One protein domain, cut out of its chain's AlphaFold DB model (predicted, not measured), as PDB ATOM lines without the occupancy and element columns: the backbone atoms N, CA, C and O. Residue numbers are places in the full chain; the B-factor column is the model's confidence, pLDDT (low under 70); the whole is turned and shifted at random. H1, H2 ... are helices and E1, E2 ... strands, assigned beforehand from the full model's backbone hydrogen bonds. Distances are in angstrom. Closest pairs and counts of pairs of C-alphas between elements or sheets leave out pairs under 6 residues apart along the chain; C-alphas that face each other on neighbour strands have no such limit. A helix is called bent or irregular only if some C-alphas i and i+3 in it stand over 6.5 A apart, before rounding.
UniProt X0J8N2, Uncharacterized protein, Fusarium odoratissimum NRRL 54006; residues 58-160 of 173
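This is residues 58 to 160 of the 173 residues of an uncharacterized protein of Fusarium odoratissimum NRRL 54006 (UniProt X0J8N2). One antiparallel sheet of seven strands is curled like part of a barrel and folded back on itself, so that E1, E2, E3 and E4 make one leaf, E6 and E7 cross over it as the other, and E5 is the hinge. The bent strands E5 and E6 turn the sheet from one leaf into the other, and the small helix H1 sits at the end of the first leaf where E1 and E2 lie. The printed part has 103 residues, with E1, H1, E2, E3, E4, E5, E6 and E7 along the chain; the sheet's order is E1 - E2 - E3 - E4 - E5 - E6 - E7, and the class is mostly strand. It is compact, with a radius of gyration of the C-alphas of 13.6 A and spans of 37 by 32 by 20 A.

E6, the longest strand, holds residues 135 to 150 and measures 32.0 A; it bends by 95 degrees at residue 139. E5, residues 121 to 129, measures 23.4 A and bends by 59 degrees at residue 126. E4 holds residues 103 to 109, 19.3 A; E3 residues 92 to 98, 20.0 A; E2 residues 80 to 86, 20.4 A. E7, residues 153 to 159, 20.0 A, ends with C-alpha 159 at (178.149, 294.350, 185.525). E1, residues 58 to 60, 6.6 A, begins with C-alpha 58 at (195.703, 291.477, 171.930). H1, residues 73 to 79, 10.2 A, begins with C-alpha 73 at (200.087, 304.924, 173.963).

The folded sheet, one sheet bent back into two leaves that face each other, has 26 pairs of C-alphas within 11 A between the leaves. E2 to E7 form a meander, each strand the antiparallel neighbour of the one before. E3 and E4 are a hairpin at 167 degrees, with N 94 and O 107 2.9 A apart, within hydrogen-bond range. In the hairpin of E5 and E6, N 127 and O 137, before the bend in E6, and N 123 and O 144, after it, are both 2.9 A apart. In the hairpin of E6 and E7, N 147 and O 155 are 2.8 A apart. E1 and E2 are antiparallel, with N 59 and O 82 2.8 A apart. The edge strands are E1 and E7; their closest C-alphas, those of Tyr 59 and Lys 153, are 6.6 A apart. E2 and E6 are apart. H1 is on the sheet at a height of 4.6 A, but only just over none of its strands: 2 of its C-alphas fall on E2. In H1 every O i to N i+4 pair is within hydrogen-bond range.

The C-alphas farthest apart, those of Asp 70 and Gly 89, are 39.9 A apart. The printed part has no cut. The links E1 to H1, with 12 residues, and E4 to E5, with 11, are long. The mean pLDDT of the printed part is 78.4; 24 residues are under 70, among them 62 to 75 and 113 to 118.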
ATOM      1  N   LYS A  58     195.695 290.454 170.890       75.31
ATOM      2  CA  LYS A  58     195.703 291.477 171.930       75.31
ATOM      3  C   LYS A  58     194.989 292.703 171.367       75.31
ATOM      4  O   LYS A  58     195.372 293.204 170.314       75.31
ATOM      5  N   TYR A  59     193.951 293.145 172.057       74.69
ATOM      6  CA  TYR A  59     193.143 294.299 171.696       74.69
ATOM      7  C   TYR A  59     193.498 295.436 172.650       74.69
ATOM      8  O   TYR A  59     193.458 295.255 173.874       74.69
ATOM      9  N   ALA A  60     193.874 296.580 172.076       69.94
ATOM     10  CA  ALA A  60     193.999 297.825 172.816       69.94
ATOM     11  C   ALA A  60     192.620 298.224 173.345       69.94
ATOM     12  O   ALA A  60     191.595 297.974 172.704       69.94
ATOM     13  N   ILE A  61     192.596 298.814 174.532       71.12
ATOM     14  CA  ILE A  61     191.355 299.222 175.185       71.12
ATOM     15  C   ILE A  61     191.345 300.728 175.357       71.12
ATOM     16  O   ILE A  61     192.318 301.312 175.798       71.12
ATOM     17  N   GLU A  62     190.238 301.370 175.031       66.06
ATOM     18  CA  GLU A  62     190.002 302.742 175.464       66.06
ATOM     19  C   GLU A  62     189.154 302.642 176.732       66.06
ATOM     20  O   GLU A  62     188.116 301.982 176.735       66.06
ATOM     21  N   THR A  63     189.625 303.221 177.836       63.25
ATOM     22  CA  THR A  63     188.905 303.185 179.117       63.25
ATOM     23  C   THR A  63     188.725 304.603 179.634       63.25
ATOM     24  O   THR A  63     189.615 305.437 179.469       63.25
ATOM     25  N   PHE A  64     187.612 304.879 180.314       60.06
ATOM     26  CA  PHE A  64     187.367 306.186 180.941       60.06
ATOM     27  C   PHE A  64     188.239 306.445 182.184       60.06
ATOM     28  O   PHE A  64     188.166 307.517 182.785       60.06
ATOM     29  N   TYR A  65     189.057 305.471 182.589       59.66
ATOM     30  CA  TYR A  65     189.933 305.553 183.748       59.66
ATOM     31  C   TYR A  65     191.397 305.654 183.320       59.66
ATOM     32  O   TYR A  65     191.837 305.011 182.370       59.66
ATOM     33  N   ALA A  66     192.187 306.409 184.084       60.38
ATOM     34  CA  ALA A  66     193.636 306.410 183.936       60.38
ATOM     35  C   ALA A  66     194.189 305.037 184.357       60.38
ATOM     36  O   ALA A  66     194.456 304.792 185.534       60.38
ATOM     37  N   CYS A  67     194.301 304.104 183.411       65.75
ATOM     38  CA  CYS A  67     194.801 302.755 183.677       65.75
ATOM     39  C   CYS A  67     196.341 302.668 183.633       65.75
ATOM     40  O   CYS A  67     196.893 301.639 184.030       65.75
ATOM     41  N   CYS A  68     197.016 303.745 183.208       68.06
ATOM     42  CA  CYS A  68     198.471 303.923 183.182       68.06
ATOM     43  C   CYS A  68     198.856 305.317 183.712       68.06
ATOM     44  O   CYS A  68     198.011 306.213 183.756       68.06
ATOM     45  N   ASP A  69     200.100 305.472 184.171       59.44
ATOM     46  CA  ASP A  69     200.626 306.725 184.737       59.44
ATOM     47  C   ASP A  69     201.073 307.740 183.668       59.44
ATOM     48  O   ASP A  69     201.063 308.935 183.946       59.44
ATOM     49  N   ASP A  70     201.350 307.283 182.440       55.12
ATOM     50  CA  ASP A  70     201.876 308.120 181.359       55.12
ATOM     51  C   ASP A  70     200.994 308.061 180.103       55.12
ATOM     52  O   ASP A  70     200.585 306.984 179.666       55.12
ATOM     53  N   GLU A  71     200.787 309.213 179.461       52.81
ATOM     54  CA  GLU A  71     200.053 309.390 178.194       52.81
ATOM     55  C   GLU A  71     200.709 308.703 176.974       52.81
ATOM     56  O   GLU A  71     200.252 308.856 175.838       52.81
ATOM     57  N   SER A  72     201.787 307.930 177.161       56.81
ATOM     58  CA  SER A  72     202.390 307.190 176.054       56.81
ATOM     59  C   SER A  72     201.528 305.970 175.700       56.81
ATOM     60  O   SER A  72     201.431 304.996 176.449       56.81
ATOM     61  N   GLN A  73     200.914 306.010 174.514       58.44
ATOM     62  CA  GLN A  73     200.087 304.924 173.963       58.44
ATOM     63  C   GLN A  73     200.781 303.548 174.013       58.44
ATOM     64  O   GLN A  73     200.121 302.529 174.190       58.44
ATOM     65  N   ARG A  74     202.122 303.505 173.922       59.12
ATOM     66  CA  ARG A  74     202.897 302.254 174.005       59.12
ATOM     67  C   ARG A  74     202.787 301.562 175.360       59.12
ATOM     68  O   ARG A  74     202.526 300.363 175.389       59.12
ATOM     69  N   ASN A  75     202.958 302.296 176.460       64.06
ATOM     70  CA  ASN A  75     202.831 301.711 177.796       64.06
ATOM     71  C   ASN A  75     201.374 301.307 178.049       64.06
ATOM     72  O   ASN A  75     201.106 300.254 178.623       64.06
ATOM     73  N   HIS A  76     200.430 302.106 177.548       71.38
ATOM     74  CA  HIS A  76     199.011 301.807 177.651       71.38
ATOM     75  C   HIS A  76     198.660 300.438 177.053       71.38
ATOM     76  O   HIS A  76     198.139 299.583 177.761       71.38
ATOM     77  N   ASP A  77     199.002 300.178 175.793       69.38
ATOM     78  CA  ASP A  77     198.659 298.907 175.138       69.38
ATOM     79  C   ASP A  77     199.423 297.708 175.716       69.38
ATOM     80  O   ASP A  77     199.003 296.553 175.579       69.38
ATOM     81  N   GLU A  78     200.557 297.950 176.377       70.44
ATOM     82  CA  GLU A  78     201.306 296.922 177.088       70.44
ATOM     83  C   GLU A  78     200.578 296.472 178.361       70.44
ATOM     84  O   GLU A  78     200.319 295.272 178.520       70.44
ATOM     85  N   PHE A  79     200.188 297.428 179.209       74.56
ATOM     86  CA  PHE A  79     199.612 297.194 180.538       74.56
ATOM     87  C   PHE A  79     198.085 297.060 180.561       74.56
ATOM     88  O   PHE A  79     197.527 296.463 181.489       74.56
ATOM     89  N   CYS A  80     197.406 297.620 179.565       80.38
ATOM     90  CA  CYS A  80     195.958 297.686 179.452       80.38
ATOM     91  C   CYS A  80     195.535 297.013 178.152       80.38
ATOM     92  O   CYS A  80     195.734 297.533 177.057       80.38
ATOM     93  N   SER A  81     194.976 295.809 178.258       82.94
ATOM     94  CA  SER A  81     194.576 295.057 177.071       82.94
ATOM     95  C   SER A  81     193.571 293.964 177.362       82.94
ATOM     96  O   SER A  81     193.443 293.487 178.494       82.94
ATOM     97  N   ILE A  82     192.901 293.537 176.296       86.38
ATOM     98  CA  ILE A  82     192.074 292.337 176.281       86.38
ATOM     99  C   ILE A  82     192.709 291.332 175.331       86.38
ATOM    100  O   ILE A  82     192.896 291.607 174.149       86.38
ATOM    101  N   LEU A  83     193.025 290.149 175.842       88.00
ATOM    102  CA  LEU A  83     193.432 289.009 175.031       88.00
ATOM    103  C   LEU A  83     192.214 288.133 174.762       88.00
ATOM    104  O   LEU A  83     191.584 287.662 175.707       88.00
ATOM    105  N   LEU A  84     191.901 287.895 173.492       87.38
ATOM    106  CA  LEU A  84     190.857 286.954 173.096       87.38
ATOM    107  C   LEU A  84     191.478 285.642 172.613       87.38
ATOM    108  O   LEU A  84     192.522 285.627 171.957       87.38
ATOM    109  N   SER A  85     190.842 284.528 172.961       86.56
ATOM    110  CA  SER A  85     191.263 283.190 172.553       86.56
ATOM    111  C   SER A  85     190.058 282.258 172.425       86.56
ATOM    112  O   SER A  85     189.176 282.314 173.288       86.56
ATOM    113  N   PRO A  86     190.025 281.364 171.423       84.62
ATOM    114  CA  PRO A  86     189.021 280.307 171.353       84.62
ATOM    115  C   PRO A  86     188.985 279.476 172.640       84.62
ATOM    116  O   PRO A  86     190.032 279.161 173.213       84.62
ATOM    117  N   GLY A  87     187.780 279.164 173.101       80.88
ATOM    118  CA  GLY A  87     187.516 278.224 174.184       80.88
ATOM    119  C   GLY A  87     187.145 276.839 173.656       80.88
ATOM    120  O   GLY A  87     187.475 276.479 172.528       80.88
ATOM    121  N   ASP A  88     186.450 276.067 174.491       81.69
ATOM    122  CA  ASP A  88     185.947 274.744 174.123       81.69
ATOM    123  C   ASP A  88     184.707 274.874 173.224       81.69
ATOM    124  O   ASP A  88     183.812 275.677 173.501       81.69
ATOM    125  N   GLY A  89     184.640 274.074 172.158       82.75
ATOM    126  CA  GLY A  89     183.538 274.118 171.194       82.75
ATOM    127  C   GLY A  89     183.425 275.483 170.511       82.75
ATOM    128  O   GLY A  89     184.377 275.960 169.900       82.75
ATOM    129  N   GLU A  90     182.254 276.108 170.624       81.81
ATOM    130  CA  GLU A  90     182.003 277.455 170.102       81.81
ATOM    131  C   GLU A  90     182.336 278.560 171.111       81.81
ATOM    132  O   GLU A  90     182.110 279.721 170.803       81.81
ATOM    133  N   ALA A  91     182.843 278.269 172.310       85.44
ATOM    134  CA  ALA A  91     183.072 279.309 173.311       85.44
ATOM    135  C   ALA A  91     184.231 280.248 172.925       85.44
ATOM    136  O   ALA A  91     185.201 279.854 172.273       85.44
ATOM    137  N   LEU A  92     184.179 281.490 173.406       88.19
ATOM    138  CA  LEU A  92     185.289 282.444 173.333       88.19
ATOM    139  C   LEU A  92     185.683 282.862 174.753       88.19
ATOM    140  O   LEU A  92     184.842 283.065 175.627       88.19
ATOM    141  N   ARG A  93     186.985 282.974 175.001       90.31
ATOM    142  CA  ARG A  93     187.531 283.418 176.284       90.31
ATOM    143  C   ARG A  93     188.238 284.747 176.087       90.31
ATOM    144  O   ARG A  93     188.987 284.911 175.127       90.31
ATOM    145  N   GLY A  94     187.990 285.679 176.999       90.44
ATOM    146  CA  GLY A  94     188.677 286.962 177.056       90.44
ATOM    147  C   GLY A  94     189.436 287.117 178.363       90.44
ATOM    148  O   GLY A  94     188.966 286.674 179.410       90.44
ATOM    149  N   TYR A  95     190.599 287.749 178.323       90.69
ATOM    150  CA  TYR A  95     191.365 288.102 179.509       90.69
ATOM    151  C   TYR A  95     191.705 289.587 179.479       90.69
ATOM    152  O   TYR A  95     192.519 290.021 178.668       90.69
ATOM    153  N   LEU A  96     191.063 290.353 180.358       89.62
ATOM    154  CA  LEU A  96     191.312 291.774 180.567       89.62
ATOM    155  C   LEU A  96     192.361 291.953 181.660       89.62
ATOM    156  O   LEU A  96     192.217 291.396 182.752       89.62
ATOM    157  N   THR A  97     193.354 292.796 181.391       87.12
ATOM    158  CA  THR A  97     194.285 293.325 182.395       87.12
ATOM    159  C   THR A  97     194.279 294.846 182.340       87.12
ATOM    160  O   THR A  97     194.336 295.414 181.254       87.12
ATOM    161  N   LEU A  98     194.205 295.485 183.509       84.25
ATOM    162  CA  LEU A  98     194.382 296.925 183.701       84.25
ATOM    163  C   LEU A  98     195.497 297.136 184.729       84.25
ATOM    164  O   LEU A  98     195.281 296.927 185.930       84.25
ATOM    165  N   GLY A  99     196.680 297.521 184.245       77.69
ATOM    166  CA  GLY A  99     197.924 297.563 185.018       77.69
ATOM    167  C   GLY A  99     197.836 298.359 186.321       77.69
ATOM    168  O   GLY A  99     197.976 297.782 187.398       77.69
ATOM    169  N   ARG A 100     197.540 299.665 186.260       76.00
ATOM    170  CA  ARG A 100     197.599 300.551 187.443       76.00
ATOM    171  C   ARG A 100     196.666 300.130 188.575       76.00
ATOM    172  O   ARG A 100     197.021 300.193 189.749       76.00
ATOM    173  N   ILE A 101     195.460 299.685 188.232       73.50
ATOM    174  CA  ILE A 101     194.459 299.295 189.232       73.50
ATOM    175  C   ILE A 101     194.553 297.816 189.637       73.50
ATOM    176  O   ILE A 101     193.736 297.347 190.445       73.50
ATOM    177  N   ASN A 102     195.543 297.087 189.098       79.88
ATOM    178  CA  ASN A 102     195.728 295.649 189.288       79.88
ATOM    179  C   ASN A 102     194.395 294.901 189.149       79.88
ATOM    180  O   ASN A 102     194.005 294.086 189.998       79.88
ATOM    181  N   TYR A 103     193.645 295.276 188.115       83.81
ATOM    182  CA  TYR A 103     192.355 294.688 187.813       83.81
ATOM    183  C   TYR A 103     192.547 293.652 186.720       83.81
ATOM    184  O   TYR A 103     193.125 293.935 185.672       83.81
ATOM    185  N   THR A 104     192.048 292.450 186.970       89.62
ATOM    186  CA  THR A 104     192.056 291.374 185.984       89.62
ATOM    187  C   THR A 104     190.678 290.752 185.915       89.62
ATOM    188  O   THR A 104     190.122 290.414 186.966       89.62
ATOM    189  N   ALA A 105     190.162 290.532 184.710       90.88
ATOM    190  CA  ALA A 105     188.903 289.832 184.496       90.88
ATOM    191  C   ALA A 105     189.049 288.751 183.426       90.88
ATOM    192  O   ALA A 105     189.576 288.988 182.344       90.88
ATOM    193  N   LEU A 106     188.551 287.559 183.738       92.38
ATOM    194  CA  LEU A 106     188.309 286.501 182.774       92.38
ATOM    195  C   LEU A 106     186.863 286.613 182.295       92.38
ATOM    196  O   LEU A 106     185.935 286.525 183.101       92.38
ATOM    197  N   MET A 107     186.701 286.782 180.993       91.81
ATOM    198  CA  MET A 107     185.439 286.873 180.274       91.81
ATOM    199  C   MET A 107     185.147 285.525 179.608       91.81
ATOM    200  O   MET A 107     186.027 284.919 178.992       91.81
ATOM    201  N   LEU A 108     183.912 285.057 179.739       91.50
ATOM    202  CA  LEU A 108     183.421 283.772 179.260       91.50
ATOM    203  C   LEU A 108     182.237 284.033 178.332       91.50
ATOM    204  O   LEU A 108     181.131 284.335 178.787       91.50
ATOM    205  N   PHE A 109     182.488 283.943 177.033       89.31
ATOM    206  CA  PHE A 109     181.461 284.026 176.009       89.31
ATOM    207  C   PHE A 109     181.013 282.613 175.654       89.31
ATOM    208  O   PHE A 109     181.837 281.775 175.287       89.31
ATOM    209  N   ASP A 110     179.708 282.359 175.713       86.81
ATOM    210  CA  ASP A 110     179.162 281.043 175.367       86.81
ATOM    211  C   ASP A 110     179.245 280.762 173.853       86.81
ATOM    212  O   ASP A 110     179.192 279.607 173.440       86.81
ATOM    213  N   LYS A 111     179.402 281.810 173.026       81.06
ATOM    214  CA  LYS A 111     179.571 281.719 171.570       81.06
ATOM    215  C   LYS A 111     180.674 282.638 171.049       81.06
ATOM    216  O   LYS A 111     180.820 283.775 171.496       81.06
ATOM    217  N   CYS A 112     181.407 282.144 170.061       70.56
ATOM    218  CA  CYS A 112     182.468 282.821 169.347       70.56
ATOM    219  C   CYS A 112     181.853 283.680 168.251       70.56
ATOM    220  O   CYS A 112     181.005 283.225 167.484       70.56
ATOM    221  N   LEU A 113     182.280 284.933 168.179       64.44
ATOM    222  CA  LEU A 113     181.823 285.841 167.143       64.44
ATOM    223  C   LEU A 113     182.848 285.834 166.032       64.44
ATOM    224  O   LEU A 113     183.880 286.489 166.113       64.44
ATOM    225  N   THR A 114     182.560 285.069 164.995       60.62
ATOM    226  CA  THR A 114     183.337 285.063 163.756       60.62
ATOM    227  C   THR A 114     182.995 286.237 162.841       60.62
ATOM    228  O   THR A 114     183.738 286.498 161.900       60.62
ATOM    229  N   GLU A 115     181.926 286.987 163.131       57.94
ATOM    230  CA  GLU A 115     181.473 288.116 162.317       57.94
ATOM    231  C   GLU A 115     181.486 289.442 163.100       57.94
ATOM    232  O   GLU A 115     181.103 289.466 164.277       57.94
ATOM    233  N   PRO A 116     181.890 290.564 162.467       59.88
ATOM    234  CA  PRO A 116     181.713 291.898 163.027       59.88
ATOM    235  C   PRO A 116     180.250 292.123 163.361       59.88
ATOM    236  O   PRO A 116     179.379 292.096 162.492       59.88
ATOM    237  N   SER A 117     179.976 292.365 164.632       61.72
ATOM    238  CA  SER A 117     178.624 292.603 165.093       61.72
ATOM    239  C   SER A 117     178.609 293.856 165.939       61.72
ATOM    240  O   SER A 117     179.200 293.925 167.015       61.72
ATOM    241  N   THR A 118     177.852 294.846 165.473       65.88
ATOM    242  CA  THR A 118     177.474 296.007 166.281       65.88
ATOM    243  C   THR A 118     176.507 295.632 167.411       65.88
ATOM    244  O   THR A 118     176.142 296.498 168.210       65.88
ATOM    245  N   ARG A 119     176.090 294.360 167.513       78.69
ATOM    246  CA  ARG A 119     175.250 293.867 168.605       78.69
ATOM    247  C   ARG A 119     176.085 293.628 169.858       78.69
ATOM    248  O   ARG A 119     177.231 293.194 169.800       78.69
ATOM    249  N   LYS A 120     175.457 293.886 171.003       86.56
ATOM    250  CA  LYS A 120     176.007 293.557 172.317       86.56
ATOM    251  C   LYS A 120     175.998 292.047 172.497       86.56
ATOM    252  O   LYS A 120     174.952 291.417 172.356       86.56
ATOM    253  N   VAL A 121     177.151 291.488 172.826       85.81
ATOM    254  CA  VAL A 121     177.326 290.056 173.035       85.81
ATOM    255  C   VAL A 121     177.486 289.815 174.520       85.81
ATOM    256  O   VAL A 121     178.455 290.310 175.101       85.81
ATOM    257  N   PRO A 122     176.548 289.091 175.145       89.62
ATOM    258  CA  PRO A 122     176.618 288.824 176.564       89.62
ATOM    259  C   PRO A 122     177.786 287.890 176.877       89.62
ATOM    260  O   PRO A 122     178.097 286.971 176.118       89.62
ATOM    261  N   PHE A 123     178.404 288.110 178.028       90.00
ATOM    262  CA  PHE A 123     179.379 287.195 178.602       90.00
ATOM    263  C   PHE A 123     179.214 287.127 180.115       90.00
ATOM    264  O   PHE A 123     178.697 288.046 180.756       90.00
ATOM    265  N   ARG A 124     179.700 286.033 180.693       92.88
ATOM    266  CA  ARG A 124     179.888 285.896 182.138       92.88
ATOM    267  C   ARG A 124     181.324 286.240 182.482       92.88
ATOM    268  O   ARG A 124     182.217 286.037 181.663       92.88
ATOM    269  N   TRP A 125     181.581 286.760 183.674       92.75
ATOM    270  CA  TRP A 125     182.953 287.082 184.055       92.75
ATOM    271  C   TRP A 125     183.266 286.837 185.523       92.75
ATOM    272  O   TRP A 125     182.406 286.817 186.404       92.75
ATOM    273  N   ARG A 126     184.560 286.668 185.776       92.25
ATOM    274  CA  ARG A 126     185.153 286.574 187.109       92.25
ATOM    275  C   ARG A 126     186.446 287.358 187.134       92.25
ATOM    276  O   ARG A 126     187.135 287.446 186.124       92.25
ATOM    277  N   GLY A 127     186.805 287.918 188.276       90.81
ATOM    278  CA  GLY A 127     187.955 288.807 188.321       90.81
ATOM    279  C   GLY A 127     188.375 289.213 189.714       90.81
ATOM    280  O   GLY A 127     187.825 288.771 190.726       90.81
ATOM    281  N   ARG A 128     189.374 290.081 189.757       88.44
ATOM    282  CA  ARG A 128     189.872 290.690 190.982       88.44
ATOM    283  C   ARG A 128     190.271 292.127 190.723       88.44
ATOM    284  O   ARG A 128     190.707 292.455 189.626       88.44
ATOM    285  N   ARG A 129     190.157 292.947 191.759       85.25
ATOM    286  CA  ARG A 129     190.644 294.325 191.805       85.25
ATOM    287  C   ARG A 129     191.475 294.502 193.064       85.25
ATOM    288  O   ARG A 129     191.008 294.108 194.134       85.25
ATOM    289  N   MET A 130     192.652 295.118 192.954       79.31
ATOM    290  CA  MET A 130     193.479 295.447 194.126       79.31
ATOM    291  C   MET A 130     193.545 296.948 194.441       79.31
ATOM    292  O   MET A 130     193.986 297.307 195.526       79.31
ATOM    293  N   PHE A 131     193.049 297.826 193.562       69.12
ATOM    294  CA  PHE A 131     193.028 299.269 193.822       69.12
ATOM    295  C   PHE A 131     192.071 299.660 194.964       69.12
ATOM    296  O   PHE A 131     190.889 299.293 194.950       69.12
ATOM    297  N   ASN A 132     192.586 300.422 195.936       68.38
ATOM    298  CA  ASN A 132     191.964 300.884 197.192       68.38
ATOM    299  C   ASN A 132     191.515 299.788 198.174       68.38
ATOM    300  O   ASN A 132     191.831 299.853 199.359       68.38
ATOM    301  N   LYS A 133     190.751 298.791 197.718       75.75
ATOM    302  CA  LYS A 133     190.313 297.634 198.512       75.75
ATOM    303  C   LYS A 133     190.330 296.391 197.639       75.75
ATOM    304  O   LYS A 133     189.745 296.394 196.552       75.75
ATOM    305  N   PHE A 134     190.932 295.322 198.155       81.31
ATOM    306  CA  PHE A 134     190.896 294.014 197.517       81.31
ATOM    307  C   PHE A 134     189.444 293.542 197.362       81.31
ATOM    308  O   PHE A 134     188.720 293.383 198.346       81.31
ATOM    309  N   LYS A 135     189.011 293.326 196.118       84.12
ATOM    310  CA  LYS A 135     187.683 292.797 195.791       84.12
ATOM    311  C   LYS A 135     187.835 291.643 194.813       84.12
ATOM    312  O   LYS A 135     188.444 291.794 193.758       84.12
ATOM    313  N   MET A 136     187.256 290.500 195.170       85.62
ATOM    314  CA  MET A 136     187.180 289.315 194.317       85.62
ATOM    315  C   MET A 136     185.763 289.174 193.775       85.62
ATOM    316  O   MET A 136     184.806 289.116 194.546       85.62
ATOM    317  N   PHE A 137     185.645 289.060 192.460       84.62
ATOM    318  CA  PHE A 137     184.410 288.763 191.747       84.62
ATOM    319  C   PHE A 137     184.438 287.278 191.388       84.62
ATOM    320  O   PHE A 137     185.068 286.872 190.411       84.62
ATOM    321  N   ARG A 138     183.857 286.447 192.260       83.56
ATOM    322  CA  ARG A 138     183.863 284.981 192.129       83.56
ATOM    323  C   ARG A 138     182.578 284.471 191.481       83.56
ATOM    324  O   ARG A 138     181.531 285.099 191.602       83.56
ATOM    325  N   GLY A 139     182.679 283.273 190.910       81.25
ATOM    326  CA  GLY A 139     181.562 282.559 190.298       81.25
ATOM    327  C   GLY A 139     181.135 283.145 188.957       81.25
ATOM    328  O   GLY A 139     181.728 284.100 188.463       81.25
ATOM    329  N   ASP A 140     180.069 282.567 188.412       74.81
ATOM    330  CA  ASP A 140     179.577 282.848 187.059       74.81
ATOM    331  C   ASP A 140     178.322 283.736 187.070       74.81
ATOM    332  O   ASP A 140     177.529 283.722 186.134       74.81
ATOM    333  N   LYS A 141     178.119 284.482 188.164       83.38
ATOM    334  CA  LYS A 141     176.952 285.355 188.355       83.38
ATOM    335  C   LYS A 141     177.191 286.806 187.948       83.38
ATOM    336  O   LYS A 141     176.260 287.600 187.966       83.38
ATOM    337  N   ASN A 142     178.429 287.169 187.616       89.19
ATOM    338  CA  ASN A 142     178.707 288.493 187.076       89.19
ATOM    339  C   ASN A 142     178.513 288.446 185.567       89.19
ATOM    340  O   ASN A 142     179.032 287.549 184.897       89.19
ATOM    341  N   TYR A 143     177.790 289.429 185.053       90.50
ATOM    342  CA  TYR A 143     177.431 289.513 183.650       90.50
ATOM    343  C   TYR A 143     178.094 290.726 183.025       90.50
ATOM    344  O   TYR A 143     178.512 291.668 183.691       90.50
ATOM    345  N   GLY A 144     178.242 290.696 181.722       90.38
ATOM    346  CA  GLY A 144     178.757 291.810 180.963       90.38
ATOM    347  C   GLY A 144     178.316 291.686 179.527       90.38
ATOM    348  O   GLY A 144     177.668 290.712 179.133       90.38
ATOM    349  N   TRP A 145     178.661 292.688 178.742       89.12
ATOM    350  CA  TRP A 145     178.485 292.618 177.306       89.12
ATOM    351  C   TRP A 145     179.673 293.246 176.601       89.12
ATOM    352  O   TRP A 145     180.276 294.188 177.111       89.12
ATOM    353  N   ALA A 146     180.019 292.706 175.438       86.50
ATOM    354  CA  ALA A 146     181.028 293.270 174.558       86.50
ATOM    355  C   ALA A 146     180.405 293.603 173.205       86.50
ATOM    356  O   ALA A 146     179.535 292.880 172.721       86.50
ATOM    357  N   LYS A 147     180.843 294.688 172.585       85.12
ATOM    358  CA  LYS A 147     180.504 295.055 171.214       85.12
ATOM    359  C   LYS A 147     181.792 295.111 170.413       85.12
ATOM    360  O   LYS A 147     182.748 295.776 170.802       85.12
ATOM    361  N   PHE A 148     181.810 294.400 169.295       79.81
ATOM    362  CA  PHE A 148     182.992 294.289 168.456       79.81
ATOM    363  C   PHE A 148     182.855 295.264 167.301       79.81
ATOM    364  O   PHE A 148     182.068 295.056 166.379       79.81
ATOM    365  N   ILE A 149     183.587 296.369 167.395       77.12
ATOM    366  CA  ILE A 149     183.418 297.516 166.500       77.12
ATOM    367  C   ILE A 149     184.172 297.289 165.173       77.12
ATOM    368  O   ILE A 149     183.834 297.908 164.169       77.12
ATOM    369  N   GLY A 150     185.123 296.346 165.142       70.69
ATOM    370  CA  GLY A 150     186.031 296.112 164.012       70.69
ATOM    371  C   GLY A 150     187.371 296.825 164.222       70.69
ATOM    372  O   GLY A 150     187.555 297.505 165.228       70.69
ATOM    373  N   ASP A 151     188.335 296.635 163.315       72.25
ATOM    374  CA  ASP A 151     189.662 297.292 163.379       72.25
ATOM    375  C   ASP A 151     190.435 297.069 164.699       72.25
ATOM    376  O   ASP A 151     191.187 297.925 165.156       72.25
ATOM    377  N   GLY A 152     190.239 295.919 165.352       71.62
ATOM    378  CA  GLY A 152     190.875 295.646 166.645       71.62
ATOM    379  C   GLY A 152     190.297 296.460 167.809       71.62
ATOM    380  O   GLY A 152     190.904 296.498 168.875       71.62
ATOM    381  N   LYS A 153     189.124 297.082 167.632       75.31
ATOM    382  CA  LYS A 153     188.413 297.819 168.680       75.31
ATOM    383  C   LYS A 153     187.250 297.017 169.246       75.31
ATOM    384  O   LYS A 153     186.428 296.454 168.512       75.31
ATOM    385  N   ILE A 154     187.156 297.027 170.569       78.06
ATOM    386  CA  ILE A 154     186.073 296.412 171.330       78.06
ATOM    387  C   ILE A 154     185.606 297.370 172.425       78.06
ATOM    388  O   ILE A 154     186.413 298.027 173.071       78.06
ATOM    389  N   GLU A 155     184.297 297.434 172.628       83.06
ATOM    390  CA  GLU A 155     183.662 298.134 173.746       83.06
ATOM    391  C   GLU A 155     183.134 297.074 174.708       83.06
ATOM    392  O   GLU A 155     182.506 296.109 174.269       83.06
ATOM    393  N   VAL A 156     183.401 297.207 176.006       84.12
ATOM    394  CA  VAL A 156     183.100 296.157 176.986       84.12
ATOM    395  C   VAL A 156     182.526 296.771 178.253       84.12
ATOM    396  O   VAL A 156     183.113 297.684 178.807       84.12
ATOM    397  N   SER A 157     181.422 296.220 178.756       86.25
ATOM    398  CA  SER A 157     180.841 296.589 180.049       86.25
ATOM    399  C   SER A 157     180.831 295.397 180.997       86.25
ATOM    400  O   SER A 157     180.403 294.300 180.633       86.25
ATOM    401  N   PHE A 158     181.265 295.636 182.235       85.06
ATOM    402  CA  PHE A 158     181.269 294.662 183.325       85.06
ATOM    403  C   PHE A 158     180.222 295.032 184.378       85.06
ATOM    404  O   PHE A 158     180.370 296.005 185.110       85.06
ATOM    405  N   GLN A 159     179.179 294.218 184.500       85.44
ATOM    406  CA  GLN A 159     178.149 294.350 185.525       85.44
ATOM    407  C   GLN A 159     178.381 293.296 186.609       85.44
ATOM    408  O   GLN A 159     178.177 292.094 186.424       85.44
ATOM    409  N   ALA A 160     178.869 293.741 187.763       74.69
ATOM    410  CA  ALA A 160     179.002 292.867 188.918       74.69
ATOM    411  C   ALA A 160     177.632 292.653 189.569       74.69
ATOM    412  O   ALA A 160     176.894 293.615 189.777       74.69
TER     413      ALA A 160